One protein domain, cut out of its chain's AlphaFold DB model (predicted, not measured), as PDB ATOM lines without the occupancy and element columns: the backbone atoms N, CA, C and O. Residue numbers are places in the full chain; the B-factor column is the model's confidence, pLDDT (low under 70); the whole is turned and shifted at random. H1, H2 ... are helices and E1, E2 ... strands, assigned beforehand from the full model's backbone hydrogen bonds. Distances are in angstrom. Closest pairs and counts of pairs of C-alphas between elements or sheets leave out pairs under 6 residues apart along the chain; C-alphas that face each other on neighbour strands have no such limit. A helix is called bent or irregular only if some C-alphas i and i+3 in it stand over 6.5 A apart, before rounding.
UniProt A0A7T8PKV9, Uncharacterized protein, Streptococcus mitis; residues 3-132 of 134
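AT A GLANCE: This is residues 3 to 132 of the 134 residues of an uncharacterized protein of Streptococcus mitis (UniProt A0A7T8PKV9). A sheet of five antiparallel strands has helices packed over one face: the long H6 lies lengthwise over E5 and E4, and the shorter H1 lies slantwise over E3 and E2. H2 sits at one end of the strands on that same face, while at the other end E3 runs on into H3 and H4 runs on into E4, and H3 and H4 form a small head with the loop between them. The printed part has 130 residues with six named helices and five named strands, in the order E1 H1 E2 H2 E3 H3 H4 E4 H5 E5 H6; across the sheet the order is E1 E5 E4 E3 E2, and the class is mixed, helices and strands. The whole is compact, with a radius of gyration of the C-alphas of 14.9 A and spans of 42 by 33 by 23 A.

HOW THE PARTS SIT: E1, residues 3 to 5, is an edge strand, antiparallel to E5, residues 103 to 107, with N 3 and O 105 2.8 A apart. H1, residues 17 to 24, is on the sheet at a height of 10.0 A. It touches H6, residues 114 to 131, at a steep tilt of 59 degrees, opposite ways; the closest C-alphas, of Met 24 and Ala 119, are 4.1 A apart, and H6 touches H1 with residues 118 to 126 alone. The other edge strand, E2, residues 36 to 39, is antiparallel to E3, residues 51 to 56, with N 37 and O 54 2.9 A apart. H2, residues 42 to 48, is on the same face as H1 but over none of the strands. H3, residues 57 to 65, touches H4, residues 75 to 80, where the closest C-alphas, of Lys 57 and Lys 80, are 5.2 A apart. E4, residues 81 to 88, is antiparallel to E3, with N 53 and O 84 2.8 A apart, and to E5, with N 104 and O 87 2.7 A apart. H5, residues 92 to 95, only grazes the sheet, with residues 93 to 95. H6, on the same face as H1, has a height over the sheet of 9.4 A and runs along the strands, at 9 degrees to E5 on the local plane. H1, H2 and H4 have every O i to N i+4 pair within hydrogen-bond range, H6 has 12 of 14, H3 has 2 of 5 beside 1 of 6 O i to N i+3 pairs, and H5 is too short for an O i to N i+4 pair.

IN THESE COORDINATES: E1 begins at C-alpha 3, (38.477, 14.684, -25.327). E3 measures 16.6 A and E4 22.8 A from first to last C-alpha. H3 is irregular, with C-alphas 60 and 63 9.6 A apart. H6, 26.0 A long, ends at C-alpha 131, (37.894, 6.733, -11.424).

THE WHOLE: The C-alphas farthest apart, of Gly 31 and Glu 98, are 43.6 A from each other. The printed part has no cut; the links E1 to H1 and H1 to E2 are long. The mean pLDDT of the printed part is 84.4, with residues 62 to 63, 68 to 76 and 110 to 115 under 70.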
ATOM      1  N   ILE A   3      39.420  15.082 -26.377       90.44
ATOM      2  CA  ILE A   3      38.477  14.684 -25.327       90.44
ATOM      3  C   ILE A   3      39.048  15.194 -24.010       90.44
ATOM      4  O   ILE A   3      40.224  14.971 -23.742       90.44
ATOM      5  N   TYR A   4      38.221  15.855 -23.206       92.69
ATOM      6  CA  TYR A   4      38.588  16.309 -21.868       92.69
ATOM      7  C   TYR A   4      37.786  15.515 -20.848       92.69
ATOM      8  O   TYR A   4      36.565  15.400 -20.965       92.69
ATOM      9  N   ILE A   5      38.480  14.950 -19.870       92.00
ATOM     10  CA  ILE A   5      37.921  14.088 -18.841       92.00
ATOM     11  C   ILE A   5      38.176  14.768 -17.497       92.00
ATOM     12  O   ILE A   5      39.294  15.168 -17.170       92.00
ATOM     13  N   LYS A   6      37.099  14.945 -16.733       90.94
ATOM     14  CA  LYS A   6      37.154  15.432 -15.358       90.94
ATOM     15  C   LYS A   6      37.173  14.224 -14.425       90.94
ATOM     16  O   LYS A   6      36.307  13.362 -14.550       90.94
ATOM     17  N   GLY A   7      38.113  14.182 -13.487       86.88
ATOM     18  CA  GLY A   7      38.260  13.071 -12.545       86.88
ATOM     19  C   GLY A   7      39.324  13.340 -11.484       86.88
ATOM     20  O   GLY A   7      39.997  14.370 -11.528       86.88
ATOM     21  N   ASP A   8      39.451  12.414 -10.534       83.69
ATOM     22  CA  ASP A   8      40.474  12.399  -9.484       83.69
ATOM     23  C   ASP A   8      41.574  11.388  -9.846       83.69
ATOM     24  O   ASP A   8      41.507  10.193  -9.556       83.69
ATOM     25  N   TYR A   9      42.602  11.848 -10.551       85.44
ATOM     26  CA  TYR A   9      43.672  11.005 -11.095       85.44
ATOM     27  C   TYR A   9      44.770  10.673 -10.074       85.44
ATOM     28  O   TYR A   9      45.943  10.585 -10.412       85.44
ATOM     29  N   THR A  10      44.405  10.468  -8.809       85.25
ATOM     30  CA  THR A  10      45.327   9.985  -7.765       85.25
ATOM     31  C   THR A  10      45.515   8.465  -7.790       85.25
ATOM     32  O   THR A  10      46.446   7.933  -7.182       85.25
ATOM     33  N   ARG A  11      44.635   7.744  -8.493       88.75
ATOM     34  CA  ARG A  11      44.663   6.282  -8.606       88.75
ATOM     35  C   ARG A  11      45.524   5.817  -9.769       88.75
ATOM     36  O   ARG A  11      45.451   6.361 -10.865       88.75
ATOM     37  N   LYS A  12      46.271   4.743  -9.529       90.94
ATOM     38  CA  LYS A  12      47.150   4.107 -10.511       90.94
ATOM     39  C   LYS A  12      46.390   3.148 -11.426       90.94
ATOM     40  O   LYS A  12      45.448   2.482 -10.995       90.94
ATOM     41  N   LEU A  13      46.830   3.051 -12.680       91.50
ATOM     42  CA  LEU A  13      46.368   2.025 -13.613       91.50
ATOM     43  C   LEU A  13      46.933   0.660 -13.190       91.50
ATOM     44  O   LEU A  13      48.101   0.583 -12.806       91.50
ATOM     45  N   PRO A  14      46.167  -0.438 -13.315       93.25
ATOM     46  CA  PRO A  14      46.642  -1.775 -12.954       93.25
ATOM     47  C   PRO A  14      47.640  -2.360 -13.970       93.25
ATOM     48  O   PRO A  14      48.057  -3.507 -13.835       93.25
ATOM     49  N   PHE A  15      48.007  -1.590 -14.995       95.12
ATOM     50  CA  PHE A  15      48.866  -2.000 -16.093       95.12
ATOM     51  C   PHE A  15      49.735  -0.840 -16.597       95.12
ATOM     52  O   PHE A  15      49.477   0.327 -16.302       95.12
ATOM     53  N   GLY A  16      50.760  -1.174 -17.381       96.31
ATOM     54  CA  GLY A  16      51.670  -0.212 -18.006       96.31
ATOM     55  C   GLY A  16      51.208   0.303 -19.376       96.31
ATOM     56  O   GLY A  16      50.224  -0.180 -19.954       96.31
ATOM     57  N   TYR A  17      51.968   1.237 -19.953       95.94
ATOM     58  CA  TYR A  17      51.638   1.885 -21.232       95.94
ATOM     59  C   TYR A  17      51.505   0.880 -22.380       95.94
ATOM     60  O   TYR A  17      50.697   1.057 -23.293       95.94
ATOM     61  N   ARG A  18      52.289  -0.203 -22.341       95.12
ATOM     62  CA  ARG A  18      52.291  -1.224 -23.392       95.12
ATOM     63  C   ARG A  18      50.987  -2.012 -23.427       95.12
ATOM     64  O   ARG A  18      50.479  -2.294 -24.509       95.12
ATOM     65  N   GLU A  19      50.449  -2.356 -22.264       95.62
ATOM     66  CA  GLU A  19      49.165  -3.047 -22.174       95.62
ATOM     67  C   GLU A  19      48.011  -2.115 -22.551       95.62
ATOM     68  O   GLU A  19      47.124  -2.526 -23.303       95.62
ATOM     69  N   LEU A  20      48.071  -0.844 -22.137       95.50
ATOM     70  CA  LEU A  20      47.127   0.182 -22.583       95.50
ATOM     71  C   LEU A  20      47.110   0.300 -24.117       95.50
ATOM     72  O   LEU A  20      46.048   0.218 -24.735       95.50
ATOM     73  N   ALA A  21      48.281   0.387 -24.754       94.00
ATOM     74  CA  ALA A  21      48.397   0.440 -26.213       94.00
ATOM     75  C   ALA A  21      47.828  -0.818 -26.902       94.00
ATOM     76  O   ALA A  21      47.189  -0.723 -27.954       94.00
ATOM     77  N   TRP A  22      48.010  -2.006 -26.313       93.44
ATOM     78  CA  TRP A  22      47.430  -3.246 -26.841       93.44
ATOM     79  C   TRP A  22      45.911  -3.302 -26.717       93.44
ATOM     80  O   TRP A  22      45.262  -3.804 -27.638       93.44
ATOM     81  N   LYS A  23      45.346  -2.781 -25.622       93.25
ATOM     82  CA  LYS A  23      43.894  -2.622 -25.454       93.25
ATOM     83  C   LYS A  23      43.329  -1.695 -26.534       93.25
ATOM     84  O   LYS A  23      42.321  -2.027 -27.152       93.25
ATOM     85  N   MET A  24      44.005  -0.575 -26.807       92.75
ATOM     86  CA  MET A  24      43.590   0.420 -27.805       92.75
ATOM     87  C   MET A  24      43.613  -0.112 -29.245       92.75
ATOM     88  O   MET A  24      42.610  -0.038 -29.967       92.75
ATOM     89  N   TRP A  25      44.762  -0.633 -29.675       89.31
ATOM     90  CA  TRP A  25      44.957  -1.149 -31.024       89.31
ATOM     91  C   TRP A  25      44.797  -2.660 -31.012       89.31
ATOM     92  O   TRP A  25      43.654  -3.116 -30.995       89.31
ATOM     93  N   PHE A  26      45.898  -3.414 -31.037       86.19
ATOM     94  CA  PHE A  26      45.972  -4.863 -30.823       86.19
ATOM     95  C   PHE A  26      47.428  -5.220 -30.477       86.19
ATOM     96  O   PHE A  26      48.347  -4.464 -30.798       86.19
ATOM     97  N   LYS A  27      47.670  -6.392 -29.884       89.81
ATOM     98  CA  LYS A  27      49.034  -6.941 -29.738       89.81
ATOM     99  C   LYS A  27      49.573  -7.506 -31.058       89.81
ATOM    100  O   LYS A  27      50.757  -7.385 -31.368       89.81
ATOM    101  N   GLU A  28      48.685  -8.112 -31.839       88.62
ATOM    102  CA  GLU A  28      48.979  -8.773 -33.105       88.62
ATOM    103  C   GLU A  28      47.780  -8.638 -34.047       88.62
ATOM    104  O   GLU A  28      46.632  -8.574 -33.598       88.62
ATOM    105  N   ARG A  29      48.039  -8.606 -35.354       82.12
ATOM    106  CA  ARG A  29      47.014  -8.675 -36.392       82.12
ATOM    107  C   ARG A  29      47.537  -9.456 -37.591       82.12
ATOM    108  O   ARG A  29      48.619  -9.170 -38.085       82.12
ATOM    109  N   ASN A  30      46.747 -10.414 -38.081       83.88
ATOM    110  CA  ASN A  30      47.095 -11.258 -39.232       83.88
ATOM    111  C   ASN A  30      48.472 -11.949 -39.101       83.88
ATOM    112  O   ASN A  30      49.233 -11.980 -40.065       83.88
ATOM    113  N   GLY A  31      48.831 -12.452 -37.913       84.38
ATOM    114  CA  GLY A  31      50.141 -13.078 -37.685       84.38
ATOM    115  C   GLY A  31      51.298 -12.090 -37.496       84.38
ATOM    116  O   GLY A  31      52.428 -12.507 -37.250       84.38
ATOM    117  N   GLN A  32      51.051 -10.780 -37.616       82.75
ATOM    118  CA  GLN A  32      52.068  -9.742 -37.485       82.75
ATOM    119  C   GLN A  32      51.928  -8.998 -36.157       82.75
ATOM    120  O   GLN A  32      50.878  -8.431 -35.842       82.75
ATOM    121  N   LYS A  33      53.018  -8.961 -35.383       86.44
ATOM    122  CA  LYS A  33      53.094  -8.143 -34.169       86.44
ATOM    123  C   LYS A  33      52.964  -6.672 -34.535       86.44
ATOM    124  O   LYS A  33      53.676  -6.180 -35.411       86.44
ATOM    125  N   ILE A  34      52.084  -5.974 -33.831       84.31
ATOM    126  CA  ILE A  34      51.934  -4.536 -34.007       84.31
ATOM    127  C   ILE A  34      53.052  -3.833 -33.240       84.31
ATOM    128  O   ILE A  34      53.260  -4.090 -32.052       84.31
ATOM    129  N   SER A  35      53.766  -2.945 -33.926       84.50
ATOM    130  CA  SER A  35      54.722  -2.030 -33.316       84.50
ATOM    131  C   SER A  35      54.131  -0.628 -33.205       84.50
ATOM    132  O   SER A  35      53.339  -0.182 -34.034       84.50
ATOM    133  N   PHE A  36      54.545   0.068 -32.159       91.19
ATOM    134  CA  PHE A  36      54.253   1.470 -31.916       91.19
ATOM    135  C   PHE A  36      55.481   2.094 -31.252       91.19
ATOM    136  O   PHE A  36      56.319   1.383 -30.688       91.19
ATOM    137  N   SER A  37      55.597   3.409 -31.337       93.00
ATOM    138  CA  SER A  37      56.568   4.185 -30.566       93.00
ATOM    139  C   SER A  37      55.846   4.980 -29.489       93.00
ATOM    140  O   SER A  37      54.683   5.342 -29.674       93.00
ATOM    141  N   ASN A  38      56.537   5.273 -28.396       95.25
ATOM    142  CA  ASN A  38      55.993   6.031 -27.281       95.25
ATOM    143  C   ASN A  38      56.971   7.104 -26.792       95.25
ATOM    144  O   ASN A  38      58.186   6.943 -26.901       95.25
ATOM    145  N   VAL A  39      56.414   8.172 -26.228       94.50
ATOM    146  CA  VAL A  39      57.092   9.077 -25.295       94.50
ATOM    147  C   VAL A  39      56.358   8.967 -23.964       94.50
ATOM    148  O   VAL A  39      55.129   8.906 -23.951       94.50
ATOM    149  N   GLY A  40      57.109   8.926 -22.868       92.25
ATOM    150  CA  GLY A  40      56.595   8.518 -21.565       92.25
ATOM    151  C   GLY A  40      56.761   7.019 -21.342       92.25
ATOM    152  O   GLY A  40      56.760   6.225 -22.288       92.25
ATOM    153  N   ASP A  41      56.951   6.637 -20.091       95.38
ATOM    154  CA  ASP A  41      57.086   5.262 -19.631       95.38
ATOM    155  C   ASP A  41      55.987   4.930 -18.609       95.38
ATOM    156  O   ASP A  41      55.015   5.670 -18.451       95.38
ATOM    157  N   ASP A  42      56.108   3.783 -17.943       96.94
ATOM    158  CA  ASP A  42      55.145   3.396 -16.914       96.94
ATOM    159  C   ASP A  42      55.161   4.372 -15.729       96.94
ATOM    160  O   ASP A  42      54.119   4.601 -15.129       96.94
ATOM    161  N   GLU A  43      56.296   4.986 -15.396       95.94
ATOM    162  CA  GLU A  43      56.366   5.942 -14.292       95.94
ATOM    163  C   GLU A  43      55.615   7.233 -14.636       95.94
ATOM    164  O   GLU A  43      54.741   7.659 -13.878       95.94
ATOM    165  N   MET A  44      55.878   7.802 -15.815       94.81
ATOM    166  CA  MET A  44      55.191   9.002 -16.307       94.81
ATOM    167  C   MET A  44      53.690   8.769 -16.509       94.81
ATOM    168  O   MET A  44      52.876   9.631 -16.173       94.81
ATOM    169  N   LEU A  45      53.292   7.590 -16.996       95.00
ATOM    170  CA  LEU A  45      51.878   7.235 -17.105       95.00
ATOM    171  C   LEU A  45      51.202   7.196 -15.728       95.00
ATOM    172  O   LEU A  45      50.080   7.669 -15.581       95.00
ATOM    173  N   GLN A  46      51.865   6.624 -14.725       93.69
ATOM    174  CA  GLN A  46      51.266   6.375 -13.411       93.69
ATOM    175  C   GLN A  46      51.273   7.601 -12.498       93.69
ATOM    176  O   GLN A  46      50.379   7.738 -11.665       93.69
ATOM    177  N   ASN A  47      52.282   8.464 -12.622       91.56
ATOM    178  CA  ASN A  47      52.460   9.618 -11.742       91.56
ATOM    179  C   ASN A  47      51.950  10.920 -12.378       91.56
ATOM    180  O   ASN A  47      51.427  11.776 -11.669       91.56
ATOM    181  N   ASP A  48      52.059  11.057 -13.704       90.38
ATOM    182  CA  ASP A  48      51.741  12.296 -14.421       90.38
ATOM    183  C   ASP A  48      50.617  12.149 -15.449       90.38
ATOM    184  O   ASP A  48      50.204  13.153 -16.032       90.38
ATOM    185  N   PHE A  49      50.115  10.926 -15.669       92.69
ATOM    186  CA  PHE A  49      49.202  10.597 -16.768       92.69
ATOM    187  C   PHE A  49      49.708  11.113 -18.118       92.69
ATOM    188  O   PHE A  49      48.926  11.541 -18.962       92.69
ATOM    189  N   TYR A  50      51.027  11.072 -18.312       93.62
ATOM    190  CA  TYR A  50      51.660  11.513 -19.542       93.62
ATOM    191  C   TYR A  50      52.052  10.317 -20.404       93.62
ATOM    192  O   TYR A  50      52.819   9.446 -19.984       93.62
ATOM    193  N   LEU A  51      51.528  10.284 -21.626       95.69
ATOM    194  CA  LEU A  51      51.869   9.283 -22.624       95.69
ATOM    195  C   LEU A  51      51.557   9.804 -24.029       95.69
ATOM    196  O   LEU A  51      50.411  10.110 -24.334       95.69
ATOM    197  N   SER A  52      52.544   9.809 -24.919       94.00
ATOM    198  CA  SER A  52      52.325  10.000 -26.358       94.00
ATOM    199  C   SER A  52      52.572   8.686 -27.078       94.00
ATOM    200  O   SER A  52      53.638   8.090 -26.926       94.00
ATOM    201  N   LEU A  53      51.604   8.210 -27.857       94.12
ATOM    202  CA  LEU A  53      51.700   6.968 -28.621       94.12
ATOM    203  C   LEU A  53      51.596   7.245 -30.112       94.12
ATOM    204  O   LEU A  53      50.689   7.944 -30.563       94.12
ATOM    205  N   ARG A  54      52.459   6.588 -30.889       91.88
ATOM    206  CA  ARG A  54      52.393   6.586 -32.348       91.88
ATOM    207  C   ARG A  54      52.340   5.176 -32.918       91.88
ATOM    208  O   ARG A  54      53.291   4.409 -32.781       91.88
ATOM    209  N   LEU A  55      51.264   4.870 -33.634       89.75
ATOM    210  CA  LEU A  55      51.091   3.622 -34.376       89.75
ATOM    211  C   LEU A  55      51.483   3.808 -35.847       89.75
ATOM    212  O   LEU A  55      51.057   4.768 -36.491       89.75
ATOM    213  N   ASP A  56      52.233   2.852 -36.408       86.25
ATOM    214  CA  ASP A  56      52.334   2.677 -37.864       86.25
ATOM    215  C   ASP A  56      51.150   1.827 -38.352       86.25
ATOM    216  O   ASP A  56      51.158   0.594 -38.299       86.25
ATOM    217  N   LYS A  57      50.104   2.501 -38.832       81.50
ATOM    218  CA  LYS A  57      48.877   1.877 -39.337       81.50
ATOM    219  C   LYS A  57      49.149   0.970 -40.528       81.50
ATOM    220  O   LYS A  57      48.482  -0.055 -40.667       81.50
ATOM    221  N   TRP A  58      50.099   1.316 -41.394       82.00
ATOM    222  CA  TRP A  58      50.408   0.497 -42.569       82.00
ATOM    223  C   TRP A  58      51.122  -0.788 -42.164       82.00
ATOM    224  O   TRP A  58      50.764  -1.856 -42.660       82.00
ATOM    225  N   GLY A  59      52.057  -0.707 -41.216       79.62
ATOM    226  CA  GLY A  59      52.668  -1.887 -40.605       79.62
ATOM    227  C   GLY A  59      51.647  -2.757 -39.865       79.62
ATOM    228  O   GLY A  59      51.696  -3.976 -39.957       79.62
ATOM    229  N   ALA A  60      50.677  -2.141 -39.189       77.62
ATOM    230  CA  ALA A  60      49.674  -2.848 -38.395       77.62
ATOM    231  C   ALA A  60      48.513  -3.449 -39.207       77.62
ATOM    232  O   ALA A  60      47.785  -4.302 -38.703       77.62
ATOM    233  N   SER A  61      48.247  -2.962 -40.422       71.88
ATOM    234  CA  SER A  61      47.014  -3.316 -41.148       71.88
ATOM    235  C   SER A  61      47.129  -3.354 -42.671       71.88
ATOM    236  O   SER A  61      46.111  -3.406 -43.370       71.88
ATOM    237  N   GLY A  62      48.357  -3.371 -43.189       69.19
ATOM    238  CA  GLY A  62      48.643  -3.502 -44.611       69.19
ATOM    239  C   GLY A  62      48.179  -2.298 -45.431       69.19
ATOM    240  O   GLY A  62      48.261  -1.145 -45.006       69.19
ATOM    241  N   SER A  63      47.697  -2.559 -46.648       66.12
ATOM    242  CA  SER A  63      47.281  -1.524 -47.604       66.12
ATOM    243  C   SER A  63      45.916  -0.894 -47.323       66.12
ATOM    244  O   SER A  63      45.567   0.066 -48.005       66.12
ATOM    245  N   ARG A  64      45.162  -1.359 -46.311       71.25
ATOM    246  CA  ARG A  64      43.773  -0.922 -46.053       71.25
ATOM    247  C   ARG A  64      43.615   0.600 -45.977       71.25
ATOM    248  O   ARG A  64      42.594   1.123 -46.406       71.25
ATOM    249  N   TRP A  65      44.607   1.300 -45.426       70.12
ATOM    250  CA  TRP A  65      44.568   2.757 -45.255       70.12
ATOM    251  C   TRP A  65      45.347   3.531 -46.321       70.12
ATOM    252  O   TRP A  65      45.324   4.757 -46.292       70.12
ATOM    253  N   LYS A  66      46.023   2.854 -47.260       70.31
ATOM    254  CA  LYS A  66      46.820   3.513 -48.313       70.31
ATOM    255  C   LYS A  66      45.955   4.320 -49.284       70.31
ATOM    256  O   LYS A  66      46.416   5.315 -49.825       70.31
ATOM    257  N   GLU A  67      44.709   3.903 -49.484       71.06
ATOM    258  CA  GLU A  67      43.804   4.490 -50.481       71.06
ATOM    259  C   GLU A  67      42.755   5.435 -49.873       71.06
ATOM    260  O   GLU A  67      41.952   6.032 -50.593       71.06
ATOM    261  N   VAL A  68      42.742   5.601 -48.545       69.62
ATOM    262  CA  VAL A  68      41.728   6.426 -47.879       69.62
ATOM    263  C   VAL A  68      41.994   7.900 -48.143       69.62
ATOM    264  O   VAL A  68      42.963   8.459 -47.641       69.62
ATOM    265  N   LYS A  69      41.116   8.560 -48.902       62.66
ATOM    266  CA  LYS A  69      41.208  10.002 -49.161       62.66
ATOM    267  C   LYS A  69      41.024  10.783 -47.854       62.66
ATOM    268  O   LYS A  69      39.937  10.779 -47.285       62.66
ATOM    269  N   VAL A  70      42.078  11.454 -47.398       63.25
ATOM    270  CA  VAL A  70      42.050  12.342 -46.222       63.25
ATOM    271  C   VAL A  70      41.756  13.765 -46.698       63.25
ATOM    272  O   VAL A  70      42.299  14.174 -47.729       63.25
ATOM    273  N   LYS A  71      40.897  14.533 -46.011       55.50
ATOM    274  CA  LYS A  71      40.652  15.933 -46.392       55.50
ATOM    275  C   LYS A  71      41.742  16.834 -45.793       55.50
ATOM    276  O   LYS A  71      41.820  16.993 -44.583       55.50
ATOM    277  N   GLY A  72      42.537  17.471 -46.660       50.22
ATOM    278  CA  GLY A  72      43.505  18.521 -46.302       50.22
ATOM    279  C   GLY A  72      44.900  18.026 -45.881       50.22
ATOM    280  O   GLY A  72      45.038  17.179 -45.005       50.22
ATOM    281  N   GLY A  73      45.951  18.606 -46.480       53.78
ATOM    282  CA  GLY A  73      47.358  18.386 -46.102       53.78
ATOM    283  C   GLY A  73      47.980  17.065 -46.581       53.78
ATOM    284  O   GLY A  73      47.387  16.344 -47.378       53.78
ATOM    285  N   SER A  74      49.211  16.773 -46.128       51.34
ATOM    286  CA  SER A  74      49.996  15.576 -46.495       51.34
ATOM    287  C   SER A  74      49.268  14.282 -46.096       51.34
ATOM    288  O   SER A  74      49.489  13.717 -45.023       51.34
ATOM    289  N   ALA A  75      48.385  13.817 -46.984       60.03
ATOM    290  CA  ALA A  75      47.491  12.678 -46.797       60.03
ATOM    291  C   ALA A  75      48.222  11.398 -46.355       60.03
ATOM    292  O   ALA A  75      47.665  10.590 -45.618       60.03
ATOM    293  N   ILE A  76      49.492  11.243 -46.741       68.44
ATOM    294  CA  ILE A  76      50.290  10.044 -46.472       68.44
ATOM    295  C   ILE A  76      50.607   9.890 -44.982       68.44
ATOM    296  O   ILE A  76      50.501   8.786 -44.446       68.44
ATOM    297  N   ASN A  77      50.971  10.969 -44.284       73.50
ATOM    298  CA  ASN A  77      51.364  10.854 -42.877       73.50
ATOM    299  C   ASN A  77      50.172  10.505 -41.987       73.50
ATOM    300  O   ASN A  77      50.314   9.658 -41.112       73.50
ATOM    301  N   SER A  78      48.997  11.073 -42.256       70.12
ATOM    302  CA  SER A  78      47.756  10.738 -41.548       70.12
ATOM    303  C   SER A  78      47.217   9.350 -41.877       70.12
ATOM    304  O   SER A  78      46.594   8.709 -41.031       70.12
ATOM    305  N   GLN A  79      47.463   8.854 -43.091       74.94
ATOM    306  CA  GLN A  79      47.137   7.479 -43.477       74.94
ATOM    307  C   GLN A  79      48.074   6.467 -42.819       74.94
ATOM    308  O   GLN A  79      47.634   5.382 -42.439       74.94
ATOM    309  N   LYS A  80      49.364   6.801 -42.723       81.00
ATOM    310  CA  LYS A  80      50.398   5.895 -42.225       81.00
ATOM    311  C   LYS A  80      50.502   5.907 -40.714       81.00
ATOM    312  O   LYS A  80      50.615   4.850 -40.113       81.00
ATOM    313  N   TYR A  81      50.466   7.079 -40.102       83.06
ATOM    314  CA  TYR A  81      50.705   7.235 -38.681       83.06
ATOM    315  C   TYR A  81      49.454   7.688 -37.963       83.06
ATOM    316  O   TYR A  81      48.692   8.520 -38.445       83.06
ATOM    317  N   GLU A  82      49.266   7.151 -36.776       83.00
ATOM    318  CA  GLU A  82      48.275   7.599 -35.816       83.00
ATOM    319  C   GLU A  82      49.017   8.082 -34.582       83.00
ATOM    320  O   GLU A  82      49.899   7.368 -34.125       83.00
ATOM    321  N   ASN A  83      48.686   9.274 -34.085       88.50
ATOM    322  CA  ASN A  83      49.223   9.795 -32.834       88.50
ATOM    323  C   ASN A  83      48.056   9.987 -31.863       88.50
ATOM    324  O   ASN A  83      47.053  10.610 -32.247       88.50
ATOM    325  N   ILE A  84      48.187   9.441 -30.657       91.62
ATOM    326  CA  ILE A  84      47.266   9.649 -29.540       91.62
ATOM    327  C   ILE A  84      48.094  10.049 -28.324       91.62
ATOM    328  O   ILE A  84      48.990   9.310 -27.922       91.62
ATOM    329  N   ASP A  85      47.743  11.186 -27.743       93.19
ATOM    330  CA  ASP A  85      48.382  11.744 -26.561       93.19
ATOM    331  C   ASP A  85      47.407  11.693 -25.382       93.19
ATOM    332  O   ASP A  85      46.221  11.994 -25.545       93.19
ATOM    333  N   LEU A  86      47.918  11.302 -24.221       94.88
ATOM    334  CA  LEU A  86      47.297  11.389 -22.908       94.88
ATOM    335  C   LEU A  86      48.144  12.348 -22.075       94.88
ATOM    336  O   LEU A  86      49.340  12.116 -21.902       94.88
ATOM    337  N   ASP A  87      47.540  13.425 -21.597       94.56
ATOM    338  CA  ASP A  87      48.202  14.421 -20.762       94.56
ATOM    339  C   ASP A  87      47.186  15.293 -20.026       94.56
ATOM    340  O   ASP A  87      45.981  15.190 -20.239       94.56
ATOM    341  N   TYR A  88      47.649  16.175 -19.146       93.69
ATOM    342  CA  TYR A  88      46.789  17.230 -18.618       93.69
ATOM    343  C   TYR A  88      46.611  18.345 -19.650       93.69
ATOM    344  O   TYR A  88      47.534  18.698 -20.382       93.69
ATOM    345  N   GLU A  89      45.425  18.953 -19.679       91.19
ATOM    346  CA  GLU A  89      45.189  20.191 -20.425       91.19
ATOM    347  C   GLU A  89      46.266  21.224 -20.073       91.19
ATOM    348  O   GLU A  89      46.454  21.511 -18.900       91.19
ATOM    349  N   GLY A  90      46.971  21.798 -21.050       85.88
ATOM    350  CA  GLY A  90      48.003  22.786 -20.755       85.88
ATOM    351  C   GLY A  90      49.284  22.205 -20.158       85.88
ATOM    352  O   GLY A  90      50.073  22.990 -19.655       85.88
ATOM    353  N   SER A  91      49.523  20.887 -20.177       85.75
ATOM    354  CA  SER A  91      50.768  20.338 -19.626       85.75
ATOM    355  C   SER A  91      52.011  20.905 -20.325       85.75
ATOM    356  O   SER A  91      51.968  21.328 -21.485       85.75
ATOM    357  N   TYR A  92      53.135  20.935 -19.607       81.69
ATOM    358  CA  TYR A  92      54.385  21.468 -20.143       81.69
ATOM    359  C   TYR A  92      54.862  20.658 -21.355       81.69
ATOM    360  O   TYR A  92      55.307  21.230 -22.348       81.69
ATOM    361  N   GLU A  93      54.719  19.336 -21.288       79.62
ATOM    362  CA  GLU A  93      55.202  18.384 -22.284       79.62
ATOM    363  C   GLU A  93      54.547  18.581 -23.655       79.62
ATOM    364  O   GLU A  93      55.196  18.371 -24.679       79.62
ATOM    365  N   SER A  94      53.280  18.994 -23.685       76.00
ATOM    366  CA  SER A  94      52.510  19.127 -24.921       76.00
ATOM    367  C   SER A  94      52.211  20.566 -25.322       76.00
ATOM    368  O   SER A  94      52.261  20.892 -26.509       76.00
ATOM    369  N   ASP A  95      51.920  21.434 -24.353       80.44
ATOM    370  CA  ASP A  95      51.436  22.792 -24.594       80.44
ATOM    371  C   ASP A  95      52.404  23.874 -24.066       80.44
ATOM    372  O   ASP A  95      52.204  25.057 -24.365       80.44
ATOM    373  N   GLY A  96      53.438  23.501 -23.298       82.75
ATOM    374  CA  GLY A  96      54.408  24.429 -22.699       82.75
ATOM    375  C   GLY A  96      53.803  25.359 -21.643       82.75
ATOM    376  O   GLY A  96      54.268  26.489 -21.481       82.75
ATOM    377  N   ARG A  97      52.723  24.930 -20.977       85.69
ATOM    378  CA  ARG A  97      51.947  25.733 -20.016       85.69
ATOM    379  C   ARG A  97      51.853  25.025 -18.659       85.69
ATOM    380  O   ARG A  97      52.441  23.965 -18.447       85.69
ATOM    381  N   GLU A  98      51.152  25.650 -17.715       85.44
ATOM    382  CA  GLU A  98      50.804  25.020 -16.440       85.44
ATOM    383  C   GLU A  98      49.674  23.996 -16.618       85.44
ATOM    384  O   GLU A  98      48.689  24.260 -17.315       85.44
ATOM    385  N   LYS A  99      49.799  22.849 -15.930       88.75
ATOM    386  CA  LYS A  99      48.793  21.779 -15.931       88.75
ATOM    387  C   LYS A  99      47.433  22.318 -15.461       88.75
ATOM    388  O   LYS A  99      47.291  22.862 -14.368       88.75
ATOM    389  N   GLY A 100      46.427  22.127 -16.299       89.19
ATOM    390  CA  GLY A 100      45.028  22.449 -16.068       89.19
ATOM    391  C   GLY A 100      44.300  21.380 -15.255       89.19
ATOM    392  O   GLY A 100      44.888  20.453 -14.705       89.19
ATOM    393  N   LYS A 101      42.972  21.517 -15.170       90.00
ATOM    394  CA  LYS A 101      42.124  20.694 -14.283       90.00
ATOM    395  C   LYS A 101      41.616  19.398 -14.911       90.00
ATOM    396  O   LYS A 101      41.041  18.574 -14.204       90.00
ATOM    397  N   HIS A 102      41.754  19.250 -16.222       92.50
ATOM    398  CA  HIS A 102      41.218  18.115 -16.958       92.50
ATOM    399  C   HIS A 102      42.351  17.282 -17.520       92.50
ATOM    400  O   HIS A 102      43.340  17.825 -18.018       92.50
ATOM    401  N   LEU A 103      42.151  15.970 -17.510       94.38
ATOM    402  CA  LEU A 103      42.944  15.094 -18.345       94.38
ATOM    403  C   LEU A 103      42.427  15.188 -19.779       94.38
ATOM    404  O   LEU A 103      41.227  15.331 -20.023       94.38
ATOM    405  N   ARG A 104      43.333  15.125 -20.736       94.25
ATOM    406  CA  ARG A 104      43.093  15.304 -22.154       94.25
ATOM    407  C   ARG A 104      43.566  14.062 -22.892       94.25
ATOM    408  O   ARG A 104      44.663  13.566 -22.675       94.25
ATOM    409  N   ILE A 105      42.723  13.592 -23.805       93.69
ATOM    410  CA  ILE A 105      43.116  12.663 -24.861       93.69
ATOM    411  C   ILE A 105      43.073  13.435 -26.171       93.69
ATOM    412  O   ILE A 105      42.007  13.908 -26.589       93.69
ATOM    413  N   ALA A 106      44.217  13.579 -26.826       90.31
ATOM    414  CA  ALA A 106      44.344  14.308 -28.078       90.31
ATOM    415  C   ALA A 106      44.780  13.384 -29.215       90.31
ATOM    416  O   ALA A 106      45.532  12.437 -29.032       90.31
ATOM    417  N   SER A 107      44.295  13.670 -30.420       85.88
ATOM    418  CA  SER A 107      44.821  13.082 -31.649       85.88
ATOM    419  C   SER A 107      44.990  14.157 -32.710       85.88
ATOM    420  O   SER A 107      44.113  15.013 -32.891       85.88
ATOM    421  N   ASN A 108      46.102  14.081 -33.438       74.06
ATOM    422  CA  ASN A 108      46.518  15.075 -34.430       74.06
ATOM    423  C   ASN A 108      45.699  15.052 -35.727       74.06
ATOM    424  O   ASN A 108      45.849  15.937 -36.567       74.06
ATOM    425  N   TYR A 109      44.800  14.082 -35.887       70.12
ATOM    426  CA  TYR A 109      43.970  13.972 -37.079       70.12
ATOM    427  C   TYR A 109      42.551  14.479 -36.794       70.12
ATOM    428  O   TYR A 109      41.917  14.130 -35.793       70.12
ATOM    429  N   LEU A 110      42.084  15.396 -37.646       61.38
ATOM    430  CA  LEU A 110      40.726  15.949 -37.589       61.38
ATOM    431  C   LEU A 110      39.717  14.934 -38.146       61.38
ATOM    432  O   LEU A 110      38.671  14.714 -37.539       61.38
ATOM    433  N   ASP A 111      40.102  14.236 -39.218       64.94
ATOM    434  CA  ASP A 111      39.375  13.106 -39.795       64.94
ATOM    435  C   ASP A 111      39.872  11.790 -39.187       64.94
ATOM    436  O   ASP A 111      40.712  11.078 -39.739       64.94
ATOM    437  N   VAL A 112      39.373  11.490 -37.992       59.59
ATOM    438  CA  VAL A 112      39.756  10.304 -37.219       59.59
ATOM    439  C   VAL A 112      39.203   9.046 -37.908       59.59
ATOM    440  O   VAL A 112      37.983   8.892 -38.043       59.59
ATOM    441  N   LEU A 113      40.084   8.139 -38.350       66.88
ATOM    442  CA  LEU A 113      39.684   6.849 -38.930       66.88
ATOM    443  C   LEU A 113      39.044   5.951 -37.858       66.88
ATOM    444  O   LEU A 113      39.163   6.192 -36.661       66.88
ATOM    445  N   THR A 114      38.336   4.892 -38.258       69.81
ATOM    446  CA  THR A 114      37.617   4.022 -37.305       69.81
ATOM    447  C   THR A 114      38.531   3.394 -36.247       69.81
ATOM    448  O   THR A 114      38.111   3.241 -35.102       69.81
ATOM    449  N   VAL A 115      39.769   3.039 -36.615       68.88
ATOM    450  CA  VAL A 115      40.771   2.511 -35.669       68.88
ATOM    451  C   VAL A 115      41.142   3.584 -34.652       68.88
ATOM    452  O   VAL A 115      41.050   3.326 -33.455       68.88
ATOM    453  N   ASP A 116      41.412   4.792 -35.137       73.31
ATOM    454  CA  ASP A 116      41.753   5.956 -34.333       73.31
ATOM    455  C   ASP A 116      40.629   6.306 -33.332       73.31
ATOM    456  O   ASP A 116      40.876   6.547 -32.150       73.31
ATOM    457  N   LYS A 117      39.354   6.221 -33.749       83.62
ATOM    458  CA  LYS A 117      38.207   6.427 -32.844       83.62
ATOM    459  C   LYS A 117      38.136   5.344 -31.772       83.62
ATOM    460  O   LYS A 117      37.960   5.662 -30.600       83.62
ATOM    461  N   ARG A 118      38.271   4.069 -32.156       87.69
ATOM    462  CA  ARG A 118      38.222   2.939 -31.214       87.69
ATOM    463  C   ARG A 118      39.328   3.047 -30.167       87.69
ATOM    464  O   ARG A 118      39.038   2.876 -28.989       87.69
ATOM    465  N   ALA A 119      40.552   3.350 -30.586       90.88
ATOM    466  CA  ALA A 119      41.691   3.508 -29.691       90.88
ATOM    467  C   ALA A 119      41.449   4.621 -28.662       90.88
ATOM    468  O   ALA A 119      41.602   4.389 -27.465       90.88
ATOM    469  N   MET A 120      40.968   5.787 -29.107       91.75
ATOM    470  CA  MET A 120      40.609   6.890 -28.208       91.75
ATOM    471  C   MET A 120      39.489   6.516 -27.228       91.75
ATOM    472  O   MET A 120      39.599   6.823 -26.042       91.75
ATOM    473  N   TYR A 121      38.426   5.842 -27.686       91.38
ATOM    474  CA  TYR A 121      37.339   5.409 -26.799       91.38
ATOM    475  C   TYR A 121      37.810   4.397 -25.758       91.38
ATOM    476  O   TYR A 121      37.429   4.507 -24.599       91.38
ATOM    477  N   ILE A 122      38.653   3.437 -26.146       94.62
ATOM    478  CA  ILE A 122      39.206   2.459 -25.206       94.62
ATOM    479  C   ILE A 122      40.094   3.157 -24.178       94.62
ATOM    480  O   ILE A 122      39.920   2.913 -22.992       94.62
ATOM    481  N   MET A 123      40.975   4.072 -24.596       94.75
ATOM    482  CA  MET A 123      41.777   4.849 -23.649       94.75
ATOM    483  C   MET A 123      40.881   5.624 -22.669       94.75
ATOM    484  O   MET A 123      41.077   5.527 -21.462       94.75
ATOM    485  N   ALA A 124      39.857   6.326 -23.161       93.88
ATOM    486  CA  ALA A 124      38.922   7.053 -22.301       93.88
ATOM    487  C   ALA A 124      38.185   6.130 -21.314       93.88
ATOM    488  O   ALA A 124      37.999   6.502 -20.158       93.88
ATOM    489  N   LEU A 125      37.790   4.928 -21.749       94.25
ATOM    490  CA  LEU A 125      37.134   3.931 -20.901       94.25
ATOM    491  C   LEU A 125      38.071   3.389 -19.820       94.25
ATOM    492  O   LEU A 125      37.699   3.380 -18.655       94.25
ATOM    493  N   GLU A 126      39.283   2.973 -20.183       94.12
ATOM    494  CA  GLU A 126      40.271   2.434 -19.238       94.12
ATOM    495  C   GLU A 126      40.654   3.478 -18.174       94.12
ATOM    496  O   GLU A 126      40.721   3.167 -16.985       94.12
ATOM    497  N   ILE A 127      40.806   4.743 -18.582       92.50
ATOM    498  CA  ILE A 127      41.023   5.872 -17.668       92.50
ATOM    499  C   ILE A 127      39.766   6.195 -16.840       92.50
ATOM    500  O   ILE A 127      39.867   6.615 -15.691       92.50
ATOM    501  N   GLY A 128      38.564   6.013 -17.382       90.69
ATOM    502  CA  GLY A 128      37.319   6.201 -16.634       90.69
ATOM    503  C   GLY A 128      37.092   5.120 -15.573       90.69
ATOM    504  O   GLY A 128      36.627   5.420 -14.475       90.69
ATOM    505  N   LEU A 129      37.459   3.871 -15.864       89.00
ATOM    506  CA  LEU A 129      37.266   2.732 -14.961       89.00
ATOM    507  C   LEU A 129      38.103   2.834 -13.681       89.00
ATOM    508  O   LEU A 129      37.653   2.385 -12.630       89.00
ATOM    509  N   ILE A 130      39.281   3.469 -13.723       85.69
ATOM    510  CA  ILE A 130      40.056   3.726 -12.495       85.69
ATOM    511  C   ILE A 130      39.386   4.768 -11.584       85.69
ATOM    512  O   ILE A 130      39.550   4.722 -10.361       85.69
ATOM    513  N   GLN A 131      38.606   5.688 -12.162       74.81
ATOM    514  CA  GLN A 131      37.894   6.733 -11.424       74.81
ATOM    515  C   GLN A 131      36.666   6.181 -10.709       74.81
ATOM    516  O   GLN A 131      36.428   6.477  -9.537       74.81
ATOM    517  N   TYR A 132      35.919   5.330 -11.405       74.38
ATOM    518  CA  TYR A 132      34.646   4.792 -10.943       74.38
ATOM    519  C   TYR A 132      34.681   3.258 -10.968       74.38
ATOM    520  O   TYR A 132      34.026   2.649 -11.815       74.38
TER     521      TYR A 132